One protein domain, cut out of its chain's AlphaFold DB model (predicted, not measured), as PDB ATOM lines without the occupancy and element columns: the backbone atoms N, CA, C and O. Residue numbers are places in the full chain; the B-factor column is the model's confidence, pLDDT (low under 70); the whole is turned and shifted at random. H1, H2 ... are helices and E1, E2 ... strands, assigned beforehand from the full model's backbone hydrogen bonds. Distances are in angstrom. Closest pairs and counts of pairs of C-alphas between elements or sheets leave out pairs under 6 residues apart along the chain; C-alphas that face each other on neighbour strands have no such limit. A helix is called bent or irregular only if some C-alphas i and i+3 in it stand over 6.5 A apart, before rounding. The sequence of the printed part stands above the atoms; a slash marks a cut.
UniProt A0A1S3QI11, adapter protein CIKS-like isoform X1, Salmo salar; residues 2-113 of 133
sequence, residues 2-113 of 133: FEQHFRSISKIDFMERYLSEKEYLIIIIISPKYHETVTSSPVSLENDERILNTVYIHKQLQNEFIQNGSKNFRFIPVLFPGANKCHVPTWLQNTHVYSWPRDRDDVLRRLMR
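What this domain is: This is residues 2 to 113 of the 133 residues of the protein "adapter protein CIKS-like isoform X1" of Salmo salar (UniProt A0A1S3QI11). Two short parallel strands, E1 and E2, lie side by side in the middle of the domain, with the long helix H4 off one side of this small sheet and the short helix H5 off the opposite side. H2 and H3 touch different parts of H4, the long stretch 80 to 103 pairs briefly beside E2 with residues 98 to 99, and H1 is the element farthest from the middle. The printed part has 112 residues, with five named helices and two named strands in the order H1 H2 E1 H3 H4 E2 H5; the class is mostly helix. It is compact, with a radius of gyration of the C-alphas of 14.8 A, and spans 37 by 31 by 30 A.

How they stand to each other: H1, residues 2 to 8, touches no helix and is apart from H2, residues 11 to 20. H2 touches H4, residues 49 to 67, with residues 57 to 64 of H4 alone; the closest C-alphas are those of Leu 19 and Glu 64, 7.0 A apart. They run the same way at a shallow tilt of 28 degrees. E1, residues 26 to 30, is the parallel neighbour of E2, residues 75 to 79, with 22 degrees between their directions. N 28 and O 76, 3.0 A apart, and N 78 and O 28, 2.8 A apart, are within hydrogen-bond range. H3, residues 32 to 39, touches residues 51 to 58 of H4 alone, with the C-alphas of Val 38 and Val 55 closest at 5.4 A; their tilt of 71 degrees is only just about perpendicular. E1, H3, H4 and E2 form a strand-helix-strand unit, two parallel neighbour strands with helices between them along the chain, and its crossover is right-handed. Residues 78 to 79 of E2 pair in parallel with residues 98 to 99. H5, residues 104 to 111, touches no helix; its closest C-alpha to E2 is that of Val 107, 7.8 A from that of Ile 76. In H2, H3, H4 and H5 every O i to N i+4 pair is within hydrogen-bond range; in H1 it is 0 of 3, with 1 of 4 O i to N i+3 pairs within range.

Where its parts are: H1 begins at C-alpha 2, (28.522, 172.356, -1.261), and measures 12.0 A; it is neither bent nor irregular, but only just: C-alphas 5 and 8 are 6.3 A apart. H2 measures 14.3 A, E1 12.5 A and H3 10.6 A. H4 runs 26.8 A from C-alpha 49 at (25.220, 172.713, 19.740). E2 measures 12.8 A. H5 measures 10.6 A and ends at C-alpha 111, (42.156, 157.021, 0.480).

The domain as a whole: The C-alphas farthest apart, those of Val 43 and Arg 113, are 41.5 A apart. The printed part has no cut, and the link from E2 to H5, 24 residues, is long. The mean pLDDT of the printed part is 84.9; residues 2 to 9 and 41 to 47 are under 70.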
ATOM      1  N   PHE A   2      28.689 173.543  -2.127       41.91
ATOM      2  CA  PHE A   2      28.522 172.356  -1.261       41.91
ATOM      3  C   PHE A   2      27.652 172.590  -0.010       41.91
ATOM      4  O   PHE A   2      26.802 171.763   0.293       41.91
ATOM      5  N   GLU A   3      27.783 173.729   0.678       44.44
ATOM      6  CA  GLU A   3      27.008 174.030   1.904       44.44
ATOM      7  C   GLU A   3      25.487 174.108   1.697       44.44
ATOM      8  O   GLU A   3      24.719 173.915   2.636       44.44
ATOM      9  N   GLN A   4      25.030 174.406   0.480       44.59
ATOM     10  CA  GLN A   4      23.625 174.720   0.229       44.59
ATOM     11  C   GLN A   4      22.764 173.457   0.060       44.59
ATOM     12  O   GLN A   4      21.598 173.473   0.438       44.59
ATOM     13  N   HIS A   5      23.353 172.343  -0.400       44.62
ATOM     14  CA  HIS A   5      22.700 171.022  -0.426       44.62
ATOM     15  C   HIS A   5      22.628 170.355   0.958       44.62
ATOM     16  O   HIS A   5      21.803 169.473   1.174       44.62
ATOM     17  N   PHE A   6      23.457 170.785   1.915       48.00
ATOM     18  CA  PHE A   6      23.437 170.263   3.286       48.00
ATOM     19  C   PHE A   6      22.221 170.725   4.095       48.00
ATOM     20  O   PHE A   6      21.884 170.101   5.097       48.00
ATOM     21  N   ARG A   7      21.552 171.812   3.689       49.50
ATOM     22  CA  ARG A   7      20.466 172.414   4.477       49.50
ATOM     23  C   ARG A   7      19.115 171.699   4.360       49.50
ATOM     24  O   ARG A   7      18.227 172.031   5.137       49.50
ATOM     25  N   SER A   8      18.941 170.752   3.432       51.38
ATOM     26  CA  SER A   8      17.660 170.046   3.239       51.38
ATOM     27  C   SER A   8      17.627 168.613   3.778       51.38
ATOM     28  O   SER A   8      16.558 168.014   3.793       51.38
ATOM     29  N   ILE A   9      18.765 168.048   4.194       59.28
ATOM     30  CA  ILE A   9      18.854 166.674   4.708       59.28
ATOM     31  C   ILE A   9      18.960 166.745   6.234       59.28
ATOM     32  O   ILE A   9      19.796 167.482   6.761       59.28
ATOM     33  N   SER A  10      18.122 165.993   6.956       77.38
ATOM     34  CA  SER A  10      18.255 165.866   8.412       77.38
ATOM     35  C   SER A  10      19.648 165.333   8.758       77.38
ATOM     36  O   SER A  10      20.169 164.455   8.073       77.38
ATOM     37  N   LYS A  11      20.262 165.813   9.850       74.44
ATOM     38  CA  LYS A  11      21.552 165.280  10.341       74.44
ATOM     39  C   LYS A  11      21.509 163.748  10.490       74.44
ATOM     40  O   LYS A  11      22.526 163.095  10.289       74.44
ATOM     41  N   ILE A  12      20.335 163.198  10.812       80.50
ATOM     42  CA  ILE A  12      20.080 161.756  10.931       80.50
ATOM     43  C   ILE A  12      20.195 161.077   9.561       80.50
ATOM     44  O   ILE A  12      21.062 160.226   9.386       80.50
ATOM     45  N   ASP A  13      19.402 161.513   8.579       82.69
ATOM     46  CA  ASP A  13      19.384 160.946   7.221       82.69
ATOM     47  C   ASP A  13      20.755 161.059   6.539       82.69
ATOM     48  O   ASP A  13      21.195 160.161   5.819       82.69
ATOM     49  N   PHE A  14      21.465 162.163   6.797       83.12
ATOM     50  CA  PHE A  14      22.832 162.348   6.328       83.12
ATOM     51  C   PHE A  14      23.743 161.256   6.896       83.12
ATOM     52  O   PHE A  14      24.412 160.554   6.141       83.12
ATOM     53  N   MET A  15      23.756 161.079   8.220       85.56
ATOM     54  CA  MET A  15      24.594 160.068   8.863       85.56
ATOM     55  C   MET A  15      24.245 158.652   8.395       85.56
ATOM     56  O   MET A  15      25.151 157.891   8.063       85.56
ATOM     57  N   GLU A  16      22.959 158.311   8.316       84.81
ATOM     58  CA  GLU A  16      22.493 156.991   7.882       84.81
ATOM     59  C   GLU A  16      22.961 156.653   6.462       84.81
ATOM     60  O   GLU A  16      23.481 155.561   6.215       84.81
ATOM     61  N   ARG A  17      22.873 157.612   5.535       85.81
ATOM     62  CA  ARG A  17      23.339 157.429   4.158       85.81
ATOM     63  C   ARG A  17      24.832 157.102   4.084       85.81
ATOM     64  O   ARG A  17      25.216 156.097   3.489       85.81
ATOM     65  N   TYR A  18      25.692 157.912   4.704       85.00
ATOM     66  CA  TYR A  18      27.144 157.698   4.607       85.00
ATOM     67  C   TYR A  18      27.630 156.493   5.421       85.00
ATOM     68  O   TYR A  18      28.639 155.873   5.064       85.00
ATOM     69  N   LEU A  19      26.922 156.134   6.496       86.00
ATOM     70  CA  LEU A  19      27.228 154.940   7.283       86.00
ATOM     71  C   LEU A  19      26.811 153.647   6.568       86.00
ATOM     72  O   LEU A  19      27.560 152.670   6.622       86.00
ATOM     73  N   SER A  20      25.675 153.651   5.863       83.06
ATOM     74  CA  SER A  20      25.161 152.485   5.132       83.06
ATOM     75  C   SER A  20      25.924 152.195   3.835       83.06
ATOM     76  O   SER A  20      26.237 151.033   3.556       83.06
ATOM     77  N   GLU A  21      26.286 153.225   3.063       85.38
ATOM     78  CA  GLU A  21      27.016 153.080   1.798       85.38
ATOM     79  C   GLU A  21      28.454 152.592   2.052       85.38
ATOM     80  O   GLU A  21      29.320 153.384   2.424       85.38
ATOM     81  N   LYS A  22      28.732 151.292   1.830       79.56
ATOM     82  CA  LYS A  22      30.001 150.602   2.174       79.56
ATOM     83  C   LYS A  22      31.246 151.095   1.417       79.56
ATOM     84  O   LYS A  22      32.366 150.763   1.811       79.56
ATOM     85  N   GLU A  23      31.082 151.933   0.400       83.00
ATOM     86  CA  GLU A  23      32.182 152.455  -0.416       83.00
ATOM     87  C   GLU A  23      32.917 153.648   0.210       83.00
ATOM     88  O   GLU A  23      34.096 153.867  -0.085       83.00
ATOM     89  N   TYR A  24      32.277 154.388   1.115       87.88
ATOM     90  CA  TYR A  24      32.944 155.505   1.781       87.88
ATOM     91  C   TYR A  24      34.017 155.062   2.777       87.88
ATOM     92  O   TYR A  24      33.920 154.034   3.449       87.88
ATOM     93  N   LEU A  25      35.050 155.889   2.893       90.50
ATOM     94  CA  LEU A  25      36.030 155.822   3.969       90.50
ATOM     95  C   LEU A  25      35.710 156.934   4.969       90.50
ATOM     96  O   LEU A  25      35.420 158.062   4.575       90.50
ATOM     97  N   ILE A  26      35.765 156.615   6.257       91.69
ATOM     98  CA  ILE A  26      35.438 157.533   7.347       91.69
ATOM     99  C   ILE A  26      36.741 157.913   8.038       91.69
ATOM    100  O   ILE A  26      37.325 157.122   8.782       91.69
ATOM    101  N   ILE A  27      37.201 159.134   7.781       94.38
ATOM    102  CA  ILE A  27      38.373 159.690   8.451       94.38
ATOM    103  C   ILE A  27      37.932 160.265   9.794       94.38
ATOM    104  O   ILE A  27      37.042 161.111   9.849       94.38
ATOM    105  N   ILE A  28      38.578 159.829  10.873       94.88
ATOM    106  CA  ILE A  28      38.322 160.348  12.218       94.88
ATOM    107  C   ILE A  28      39.577 161.062  12.686       94.88
ATOM    108  O   ILE A  28      40.607 160.437  12.928       94.88
ATOM    109  N   ILE A  29      39.481 162.382  12.816       96.44
ATOM    110  CA  ILE A  29      40.578 163.200  13.321       96.44
ATOM    111  C   ILE A  29      40.558 163.180  14.845       96.44
ATOM    112  O   ILE A  29      39.617 163.656  15.479       96.44
ATOM    113  N   ILE A  30      41.621 162.644  15.429       96.94
ATOM    114  CA  ILE A  30      41.780 162.503  16.869       96.94
ATOM    115  C   ILE A  30      42.695 163.625  17.349       96.94
ATOM    116  O   ILE A  30      43.883 163.668  17.035       96.94
ATOM    117  N   SER A  31      42.114 164.537  18.123       96.19
ATOM    118  CA  SER A  31      42.804 165.621  18.825       96.19
ATOM    119  C   SER A  31      42.510 165.533  20.328       96.19
ATOM    120  O   SER A  31      41.494 164.937  20.698       96.19
ATOM    121  N   PRO A  32      43.327 166.148  21.206       95.31
ATOM    122  CA  PRO A  32      43.031 166.180  22.641       95.31
ATOM    123  C   PRO A  32      41.645 166.767  22.942       95.31
ATOM    124  O   PRO A  32      40.880 166.185  23.703       95.31
ATOM    125  N   LYS A  33      41.273 167.848  22.240       93.12
ATOM    126  CA  LYS A  33      39.952 168.485  22.357       93.12
ATOM    127  C   LYS A  33      38.812 167.565  21.919       93.12
ATOM    128  O   LYS A  33      37.765 167.543  22.559       93.12
ATOM    129  N   TYR A  34      38.996 166.807  20.835       94.31
ATOM    130  CA  TYR A  34      38.001 165.819  20.408       94.31
ATOM    131  C   TYR A  34      37.784 164.763  21.491       94.31
ATOM    132  O   TYR A  34      36.642 164.501  21.850       94.31
ATOM    133  N   HIS A  35      38.872 164.205  22.030       94.44
ATOM    134  CA  HIS A  35      38.810 163.217  23.102       94.44
ATOM    135  C   HIS A  35      38.057 163.767  24.316       94.44
ATOM    136  O   HIS A  35      37.060 163.178  24.713       94.44
ATOM    137  N   GLU A  36      38.458 164.934  24.825       92.56
ATOM    138  CA  GLU A  36      37.777 165.604  25.937       92.56
ATOM    139  C   GLU A  36      36.280 165.786  25.659       92.56
ATOM    140  O   GLU A  36      35.455 165.442  26.501       92.56
ATOM    141  N   THR A  37      35.916 166.235  24.455       91.19
ATOM    142  CA  THR A  37      34.516 166.451  24.056       91.19
ATOM    143  C   THR A  37      33.692 165.161  24.113       91.19
ATOM    144  O   THR A  37      32.549 165.188  24.559       91.19
ATOM    145  N   VAL A  38      34.247 164.030  23.665       92.00
ATOM    146  CA  VAL A  38      33.510 162.754  23.607       92.00
ATOM    147  C   VAL A  38      33.561 161.957  24.911       92.00
ATOM    148  O   VAL A  38      32.704 161.101  25.119       92.00
ATOM    149  N   THR A  39      34.528 162.233  25.792       89.94
ATOM    150  CA  THR A  39      34.629 161.603  27.120       89.94
ATOM    151  C   THR A  39      33.965 162.405  28.236       89.94
ATOM    152  O   THR A  39      33.697 161.847  29.298       89.94
ATOM    153  N   SER A  40      33.724 163.701  28.031       83.75
ATOM    154  CA  SER A  40      33.109 164.562  29.046       83.75
ATOM    155  C   SER A  40      31.673 164.143  29.354       83.75
ATOM    156  O   SER A  40      30.910 163.744  28.472       83.75
ATOM    157  N   SER A  41      31.294 164.255  30.629       67.69
ATOM    158  CA  SER A  41      29.926 163.985  31.071       67.69
ATOM    159  C   SER A  41      28.957 165.005  30.453       67.69
ATOM    160  O   SER A  41      29.257 166.200  30.469       67.69
ATOM    161  N   PRO A  42      27.765 164.587  29.982       63.94
ATOM    162  CA  PRO A  42      26.758 165.497  29.431       63.94
ATOM    163  C   PRO A  42      26.313 166.612  30.387       63.94
ATOM    164  O   PRO A  42      25.744 167.602  29.949       63.94
ATOM    165  N   VAL A  43      26.552 166.437  31.690       59.56
ATOM    166  CA  VAL A  43      26.070 167.314  32.767       59.56
ATOM    167  C   VAL A  43      26.823 168.652  32.824       59.56
ATOM    168  O   VAL A  43      26.279 169.629  33.324       59.56
ATOM    169  N   SER A  44      28.047 168.722  32.292       57.72
ATOM    170  CA  SER A  44      28.872 169.942  32.267       57.72
ATOM    171  C   SER A  44      28.879 170.648  30.910       57.72
ATOM    172  O   SER A  44      29.621 171.610  30.717       57.72
ATOM    173  N   LEU A  45      28.104 170.150  29.946       60.94
ATOM    174  CA  LEU A  45      28.028 170.722  28.611       60.94
ATOM    175  C   LEU A  45      26.957 171.810  28.640       60.94
ATOM    176  O   LEU A  45      25.773 171.545  28.444       60.94
ATOM    177  N   GLU A  46      27.384 173.046  28.906       57.91
ATOM    178  CA  GLU A  46      26.609 174.224  28.511       57.91
ATOM    179  C   GLU A  46      26.168 174.059  27.048       57.91
ATOM    180  O   GLU A  46      26.844 173.372  26.286       57.91
ATOM    181  N   ASN A  47      25.025 174.652  26.692       62.47
ATOM    182  CA  ASN A  47      24.175 174.448  25.503       62.47
ATOM    183  C   ASN A  47      24.844 174.638  24.104       62.47
ATOM    184  O   ASN A  47      24.207 175.095  23.155       62.47
ATOM    185  N   ASP A  48      26.130 174.325  23.949       80.12
ATOM    186  CA  ASP A  48      26.901 174.386  22.721       80.12
ATOM    187  C   ASP A  48      26.495 173.236  21.792       80.12
ATOM    188  O   ASP A  48      26.907 172.076  21.919       80.12
ATOM    189  N   GLU A  49      25.683 173.596  20.802       82.88
ATOM    190  CA  GLU A  49      25.220 172.713  19.740       82.88
ATOM    191  C   GLU A  49      26.373 171.942  19.068       82.88
ATOM    192  O   GLU A  49      26.199 170.792  18.666       82.88
ATOM    193  N   ARG A  50      27.574 172.530  18.953       82.50
ATOM    194  CA  ARG A  50      28.722 171.883  18.292       82.50
ATOM    195  C   ARG A  50      29.223 170.685  19.080       82.50
ATOM    196  O   ARG A  50      29.571 169.660  18.486       82.50
ATOM    197  N   ILE A  51      29.259 170.811  20.401       85.44
ATOM    198  CA  ILE A  51      29.664 169.731  21.294       85.44
ATOM    199  C   ILE A  51      28.625 168.607  21.220       85.44
ATOM    200  O   ILE A  51      28.991 167.458  20.966       85.44
ATOM    201  N   LEU A  52      27.332 168.939  21.311       85.38
ATOM    202  CA  LEU A  52      26.246 167.963  21.171       85.38
ATOM    203  C   LEU A  52      26.301 167.229  19.821       85.38
ATOM    204  O   LEU A  52      26.206 166.002  19.780       85.38
ATOM    205  N   ASN A  53      26.536 167.956  18.725       87.56
ATOM    206  CA  ASN A  53      26.700 167.379  17.390       87.56
ATOM    207  C   ASN A  53      27.908 166.427  17.327       87.56
ATOM    208  O   ASN A  53      27.805 165.336  16.770       87.56
ATOM    209  N   THR A  54      29.041 166.806  17.925       89.38
ATOM    210  CA  THR A  54      30.261 165.981  17.949       89.38
ATOM    211  C   THR A  54      30.039 164.682  18.722       89.38
ATOM    212  O   THR A  54      30.393 163.606  18.236       89.38
ATOM    213  N   VAL A  55      29.405 164.764  19.895       90.38
ATOM    214  CA  VAL A  55      29.063 163.598  20.724       90.38
ATOM    215  C   VAL A  55      28.064 162.691  20.007       90.38
ATOM    216  O   VAL A  55      28.220 161.469  20.023       90.38
ATOM    217  N   TYR A  56      27.057 163.266  19.346       89.88
ATOM    218  CA  TYR A  56      26.088 162.504  18.565       89.88
ATOM    219  C   TYR A  56      26.764 161.732  17.427       89.88
ATOM    220  O   TYR A  56      26.597 160.516  17.336       89.88
ATOM    221  N   ILE A  57      27.580 162.408  16.609       91.44
ATOM    222  CA  ILE A  57      28.311 161.775  15.503       91.44
ATOM    223  C   ILE A  57      29.214 160.663  16.044       91.44
ATOM    224  O   ILE A  57      29.177 159.551  15.527       91.44
ATOM    225  N   HIS A  58      29.966 160.915  17.122       93.12
ATOM    226  CA  HIS A  58      30.811 159.900  17.756       93.12
ATOM    227  C   HIS A  58      30.025 158.633  18.127       93.12
ATOM    228  O   HIS A  58      30.452 157.529  17.794       93.12
ATOM    229  N   LYS A  59      28.860 158.786  18.772       91.75
ATOM    230  CA  LYS A  59      27.998 157.660  19.162       91.75
ATOM    231  C   LYS A  59      27.441 156.906  17.955       91.75
ATOM    232  O   LYS A  59      27.391 155.681  17.981       91.75
ATOM    233  N   GLN A  60      27.057 157.610  16.890       91.38
ATOM    234  CA  GLN A  60      26.590 156.967  15.657       91.38
ATOM    235  C   GLN A  60      27.691 156.125  15.001       91.38
ATOM    236  O   GLN A  60      27.449 154.979  14.628       91.38
ATOM    237  N   LEU A  61      28.919 156.649  14.931       91.94
ATOM    238  CA  LEU A  61      30.066 155.903  14.403       91.94
ATOM    239  C   LEU A  61      30.401 154.680  15.268       91.94
ATOM    240  O   LEU A  61      30.663 153.605  14.733       91.94
ATOM    241  N   GLN A  62      30.350 154.826  16.596       92.75
ATOM    242  CA  GLN A  62      30.555 153.717  17.528       92.75
ATOM    243  C   GLN A  62      29.511 152.608  17.327       92.75
ATOM    244  O   GLN A  62      29.863 151.429  17.291       92.75
ATOM    245  N   ASN A  63      28.237 152.973  17.172       90.81
ATOM    246  CA  ASN A  63      27.162 152.012  16.935       90.81
ATOM    247  C   ASN A  63      27.345 151.269  15.607       90.81
ATOM    248  O   ASN A  63      27.210 150.047  15.590       90.81
ATOM    249  N   GLU A  64      27.706 151.965  14.522       89.00
ATOM    250  CA  GLU A  64      27.992 151.317  13.233       89.00
ATOM    251  C   GLU A  64      29.158 150.335  13.356       89.00
ATOM    252  O   GLU A  64      29.046 149.195  12.907       89.00
ATOM    253  N   PHE A  65      30.233 150.725  14.045       88.12
ATOM    254  CA  PHE A  65      31.390 149.861  14.260       88.12
ATOM    255  C   PHE A  65      31.008 148.553  14.967       88.12
ATOM    256  O   PHE A  65      31.435 147.467  14.560       88.12
ATOM    257  N   ILE A  66      30.181 148.644  16.014       87.69
ATOM    258  CA  ILE A  66      29.700 147.485  16.776       87.69
ATOM    259  C   ILE A  66      28.771 146.621  15.912       87.69
ATOM    260  O   ILE A  66      28.975 145.411  15.821       87.69
ATOM    261  N   GLN A  67      27.790 147.228  15.237       86.31
ATOM    262  CA  GLN A  67      26.817 146.521  14.393       86.31
ATOM    263  C   GLN A  67      27.470 145.840  13.184       86.31
ATOM    264  O   GLN A  67      27.054 144.755  12.784       86.31
ATOM    265  N   ASN A  68      28.543 146.417  12.641       84.44
ATOM    266  CA  ASN A  68      29.334 145.824  11.562       84.44
ATOM    267  C   ASN A  68      30.294 144.716  12.060       84.44
ATOM    268  O   ASN A  68      31.189 144.281  11.330       84.44
ATOM    269  N   GLY A  69      30.142 144.261  13.310       80.56
ATOM    270  CA  GLY A  69      30.928 143.180  13.903       80.56
ATOM    271  C   GLY A  69      32.393 143.552  14.122       80.56
ATOM    272  O   GLY A  69      33.264 142.696  13.990       80.56
ATOM    273  N   SER A  70      32.685 144.829  14.391       75.38
ATOM    274  CA  SER A  70      34.049 145.367  14.534       75.38
ATOM    275  C   SER A  70      34.941 145.204  13.293       75.38
ATOM    276  O   SER A  70      36.160 145.360  13.372       75.38
ATOM    277  N   LYS A  71      34.354 144.919  12.121       74.62
ATOM    278  CA  LYS A  71      35.076 144.892  10.843       74.62
ATOM    279  C   LYS A  71      35.333 146.326  10.399       74.62
ATOM    280  O   LYS A  71      34.420 147.046   9.999       74.62
ATOM    281  N   ASN A  72      36.587 146.750  10.469       70.62
ATOM    282  CA  ASN A  72      36.962 148.160  10.474       70.62
ATOM    283  C   ASN A  72      37.743 148.606   9.227       70.62
ATOM    284  O   ASN A  72      38.629 149.452   9.299       70.62
ATOM    285  N   PHE A  73      37.368 148.098   8.051       80.56
ATOM    286  CA  PHE A  73      37.997 148.465   6.775       80.56
ATOM    287  C   PHE A  73      37.598 149.851   6.246       80.56
ATOM    288  O   PHE A  73      38.043 150.242   5.171       80.56
ATOM    289  N   ARG A  74      36.735 150.587   6.942       87.88
ATOM    290  CA  ARG A  74      36.282 151.918   6.504       87.88
ATOM    291  C   ARG A  74      36.820 153.043   7.370       87.88
ATOM    292  O   ARG A  74      36.959 154.157   6.878       87.88
ATOM    293  N   PHE A  75      37.138 152.756   8.627       91.69
ATOM    294  CA  PHE A  75      37.596 153.758   9.578       91.69
ATOM    295  C   PHE A  75      39.089 154.023   9.413       91.69
ATOM    296  O   PHE A  75      39.904 153.102   9.413       91.69
ATOM    297  N   ILE A  76      39.437 155.301   9.292       94.00
ATOM    298  CA  ILE A  76      40.808 155.794   9.183       94.00
ATOM    299  C   ILE A  76      41.022 156.787  10.332       94.00
ATOM    300  O   ILE A  76      40.799 157.988  10.162       94.00
ATOM    301  N   PRO A  77      41.392 156.309  11.531       95.62
ATOM    302  CA  PRO A  77      41.730 157.193  12.633       95.62
ATOM    303  C   PRO A  77      43.084 157.855  12.396       95.62
ATOM    304  O   PRO A  77      44.084 157.183  12.136       95.62
ATOM    305  N   VAL A  78      43.118 159.177  12.524       96.94
ATOM    306  CA  VAL A  78      44.307 160.002  12.313       96.94
ATOM    307  C   VAL A  78      44.568 160.837  13.564       96.94
ATOM    308  O   VAL A  78      43.798 161.737  13.892       96.94
ATOM    309  N   LEU A  79      45.666 160.553  14.258       97.06
ATOM    310  CA  LEU A  79      46.173 161.343  15.375       97.06
ATOM    311  C   LEU A  79      46.769 162.648  14.860       97.06
ATOM    312  O   LEU A  79      47.721 162.641  14.082       97.06
ATOM    313  N   PHE A  80      46.225 163.769  15.315       95.88
ATOM    314  CA  PHE A  80      46.783 165.088  15.040       95.88
ATOM    315  C   PHE A  80      47.896 165.454  16.031       95.88
ATOM    316  O   PHE A  80      47.974 164.870  17.116       95.88
ATOM    317  N   PRO A  81      48.757 166.432  15.692       95.12
ATOM    318  CA  PRO A  81      49.780 166.928  16.605       95.12
ATOM    319  C   PRO A  81      49.206 167.275  17.986       95.12
ATOM    320  O   PRO A  81      48.154 167.904  18.094       95.12
ATOM    321  N   GLY A  82      49.890 166.838  19.045       93.62
ATOM    322  CA  GLY A  82      49.438 166.990  20.433       93.62
ATOM    323  C   GLY A  82      48.516 165.871  20.934       93.62
ATOM    324  O   GLY A  82      48.381 165.707  22.143       93.62
ATOM    325  N   ALA A  83      47.933 165.057  20.047       95.75
ATOM    326  CA  ALA A  83      47.258 163.823  20.436       95.75
ATOM    327  C   ALA A  83      48.263 162.678  20.615       95.75
ATOM    328  O   ALA A  83      49.350 162.651  20.040       95.75
ATOM    329  N   ASN A  84      47.864 161.685  21.396       94.38
ATOM    330  CA  ASN A  84      48.617 160.457  21.624       94.38
ATOM    331  C   ASN A  84      47.642 159.264  21.615       94.38
ATOM    332  O   ASN A  84      46.427 159.448  21.514       94.38
ATOM    333  N   LYS A  85      48.158 158.042  21.766       92.56
ATOM    334  CA  LYS A  85      47.326 156.831  21.730       92.56
ATOM    335  C   LYS A  85      46.243 156.766  22.815       92.56
ATOM    336  O   LYS A  85      45.224 156.138  22.558       92.56
ATOM    337  N   CYS A  86      46.407 157.408  23.979       93.88
ATOM    338  CA  CYS A  86      45.360 157.391  25.010       93.88
ATOM    339  C   CYS A  86      44.135 158.230  24.623       93.88
ATOM    340  O   CYS A  86      43.049 157.969  25.119       93.88
ATOM    341  N   HIS A  87      44.285 159.163  23.677       96.00
ATOM    342  CA  HIS A  87      43.171 159.939  23.136       96.00
ATOM    343  C   HIS A  87      42.342 159.168  22.094       96.00
ATOM    344  O   HIS A  87      41.304 159.659  21.649       96.00
ATOM    345  N   VAL A  88      42.800 157.989  21.655       95.38
ATOM    346  CA  VAL A  88      42.074 157.167  20.681       95.38
ATOM    347  C   VAL A  88      40.885 156.498  21.376       95.38
ATOM    348  O   VAL A  88      41.099 155.781  22.360       95.38
ATOM    349  N   PRO A  89      39.648 156.662  20.863       94.50
ATOM    350  CA  PRO A  89      38.480 155.984  21.411       94.50
ATOM    351  C   PRO A  89      38.698 154.477  21.521       94.50
ATOM    352  O   PRO A  89      39.214 153.854  20.593       94.50
ATOM    353  N   THR A  90      38.272 153.880  22.632       91.88
ATOM    354  CA  THR A  90      38.492 152.453  22.931       91.88
ATOM    355  C   THR A  90      37.996 151.532  21.819       91.88
ATOM    356  O   THR A  90      38.689 150.593  21.438       91.88
ATOM    357  N   TRP A  91      36.850 151.853  21.215       91.88
ATOM    358  CA  TRP A  91      36.275 151.099  20.098       91.88
ATOM    359  C   TRP A  91      37.102 151.176  18.798       91.88
ATOM    360  O   TRP A  91      36.967 150.309  17.943       91.88
ATOM    361  N   LEU A  92      38.009 152.150  18.658       91.69
ATOM    362  CA  LEU A  92      38.937 152.275  17.527       91.69
ATOM    363  C   LEU A  92      40.332 151.709  17.816       91.69
ATOM    364  O   LEU A  92      41.151 151.659  16.903       91.69
ATOM    365  N   GLN A  93      40.652 151.273  19.036       86.81
ATOM    366  CA  GLN A  93      42.029 150.874  19.376       86.81
ATOM    367  C   GLN A  93      42.533 149.655  18.588       86.81
ATOM    368  O   GLN A  93      43.732 149.538  18.352       86.81
ATOM    369  N   ASN A  94      41.625 148.798  18.109       84.69
ATOM    370  CA  ASN A  94      41.949 147.644  17.259       84.69
ATOM    371  C   ASN A  94      42.103 148.002  15.766       84.69
ATOM    372  O   ASN A  94      42.228 147.120  14.919       84.69
ATOM    373  N   THR A  95      42.034 149.286  15.413       87.88
ATOM    374  CA  THR A  95      42.218 149.778  14.041       87.88
ATOM    375  C   THR A  95      43.650 150.270  13.831       87.88
ATOM    376  O   THR A  95      44.361 150.603  14.780       87.88
ATOM    377  N   HIS A  96      44.080 150.367  12.571       91.19
ATOM    378  CA  HIS A  96      45.349 151.013  12.255       91.19
ATOM    379  C   HIS A  96      45.233 152.535  12.432       91.19
ATOM    380  O   HIS A  96      44.562 153.206  11.647       91.19
ATOM    381  N   VAL A  97      45.907 153.071  13.451       94.62
ATOM    382  CA  VAL A  97      45.932 154.508  13.760       94.62
ATOM    383  C   VAL A  97      47.115 155.175  13.061       94.62
ATOM    384  O   VAL A  97      48.262 154.790  13.278       94.62
ATOM    385  N   TYR A  98      46.837 156.204  12.265       95.38
ATOM    386  CA  TYR A  98      47.843 156.983  11.541       95.38
ATOM    387  C   TYR A  98      48.245 158.219  12.344       95.38
ATOM    388  O   TYR A  98      47.403 158.858  12.968       95.38
ATOM    389  N   SER A  99      49.516 158.601  12.301       96.62
ATOM    390  CA  SER A  99      50.037 159.814  12.936       96.62
ATOM    391  C   SER A  99      50.234 160.912  11.898       96.62
ATOM    392  O   SER A  99      51.065 160.791  11.004       96.62
ATOM    393  N   TRP A 100      49.517 162.025  12.014       95.75
ATOM    394  CA  TRP A 100      49.698 163.177  11.134       95.75
ATOM    395  C   TRP A 100      50.808 164.107  11.646       95.75
ATOM    396  O   TRP A 100      50.855 164.388  12.845       95.75
ATOM    397  N   PRO A 101      51.692 164.643  10.781       95.75
ATOM    398  CA  PRO A 101      51.807 164.422   9.332       95.75
ATOM    399  C   PRO A 101      52.737 163.255   8.942       95.75
ATOM    400  O   PRO A 101      52.967 163.041   7.755       95.75
ATOM    401  N   ARG A 102      53.290 162.514   9.912       95.94
ATOM    402  CA  ARG A 102      54.285 161.447   9.688       95.94
ATOM    403  C   ARG A 102      53.818 160.395   8.676       95.94
ATOM    404  O   ARG A 102      54.565 160.059   7.765       95.94
ATOM    405  N   ASP A 103      52.579 159.936   8.806       96.19
ATOM    406  CA  ASP A 103      52.006 158.848   8.011       96.19
ATOM    407  C   ASP A 103      51.134 159.374   6.856       96.19
ATOM    408  O   ASP A 103      50.264 158.664   6.351       96.19
ATOM    409  N   ARG A 104      51.346 160.629   6.423       94.81
ATOM    410  CA  ARG A 104      50.563 161.290   5.361       94.81
ATOM    411  C   ARG A 104      50.423 160.418   4.116       94.81
ATOM    412  O   ARG A 104      49.321 160.270   3.599       94.81
ATOM    413  N   ASP A 105      51.526 159.858   3.627       94.19
ATOM    414  CA  ASP A 105      51.513 159.087   2.381       94.19
ATOM    415  C   ASP A 105      50.730 157.780   2.530       94.19
ATOM    416  O   ASP A 105      50.066 157.351   1.592       94.19
ATOM    417  N   ASP A 106      50.750 157.165   3.714       92.88
ATOM    418  CA  ASP A 106      49.969 155.960   3.990       92.88
ATOM    419  C   ASP A 106      48.473 156.285   4.136       92.88
ATOM    420  O   ASP A 106      47.638 155.538   3.625       92.88
ATOM    421  N   VAL A 107      48.125 157.442   4.715       93.31
ATOM    422  CA  VAL A 107      46.747 157.969   4.686       93.31
ATOM    423  C   VAL A 107      46.293 158.199   3.241       93.31
ATOM    424  O   VAL A 107      45.217 157.743   2.862       93.31
ATOM    425  N   LEU A 108      47.113 158.842   2.402       93.06
ATOM    426  CA  LEU A 108      46.786 159.080   0.992       93.06
ATOM    427  C   LEU A 108      46.618 157.771   0.212       93.06
ATOM    428  O   LEU A 108      45.621 157.610  -0.490       93.06
ATOM    429  N   ARG A 109      47.529 156.802   0.373       92.00
ATOM    430  CA  ARG A 109      47.386 155.460  -0.221       92.00
ATOM    431  C   ARG A 109      46.077 154.805   0.196       92.00
ATOM    432  O   ARG A 109      45.375 154.247  -0.646       92.00
ATOM    433  N   ARG A 110      45.711 154.924   1.476       90.75
ATOM    434  CA  ARG A 110      44.469 154.360   2.005       90.75
ATOM    435  C   ARG A 110      43.229 154.977   1.366       90.75
ATOM    436  O   ARG A 110      42.300 154.233   1.052       90.75
ATOM    437  N   LEU A 111      43.234 156.294   1.159       90.75
ATOM    438  CA  LEU A 111      42.156 157.021   0.480       90.75
ATOM    439  C   LEU A 111      42.051 156.642  -0.998       90.75
ATOM    440  O   LEU A 111      40.950 156.441  -1.499       90.75
ATOM    441  N   MET A 112      43.192 156.459  -1.663       89.62
ATOM    442  CA  MET A 112      43.261 156.033  -3.063       89.62
ATOM    443  C   MET A 112      43.027 154.526  -3.258       89.62
ATOM    444  O   MET A 112      42.998 154.063  -4.394       89.62
ATOM    445  N   ARG A 113      42.869 153.751  -2.171       86.31
ATOM    446  CA  ARG A 113      42.774 152.277  -2.178       86.31
ATOM    447  C   ARG A 113      43.960 151.595  -2.875       86.31
ATOM    448  O   ARG A 113      43.803 150.554  -3.504       86.31
TER     449      ARG A 113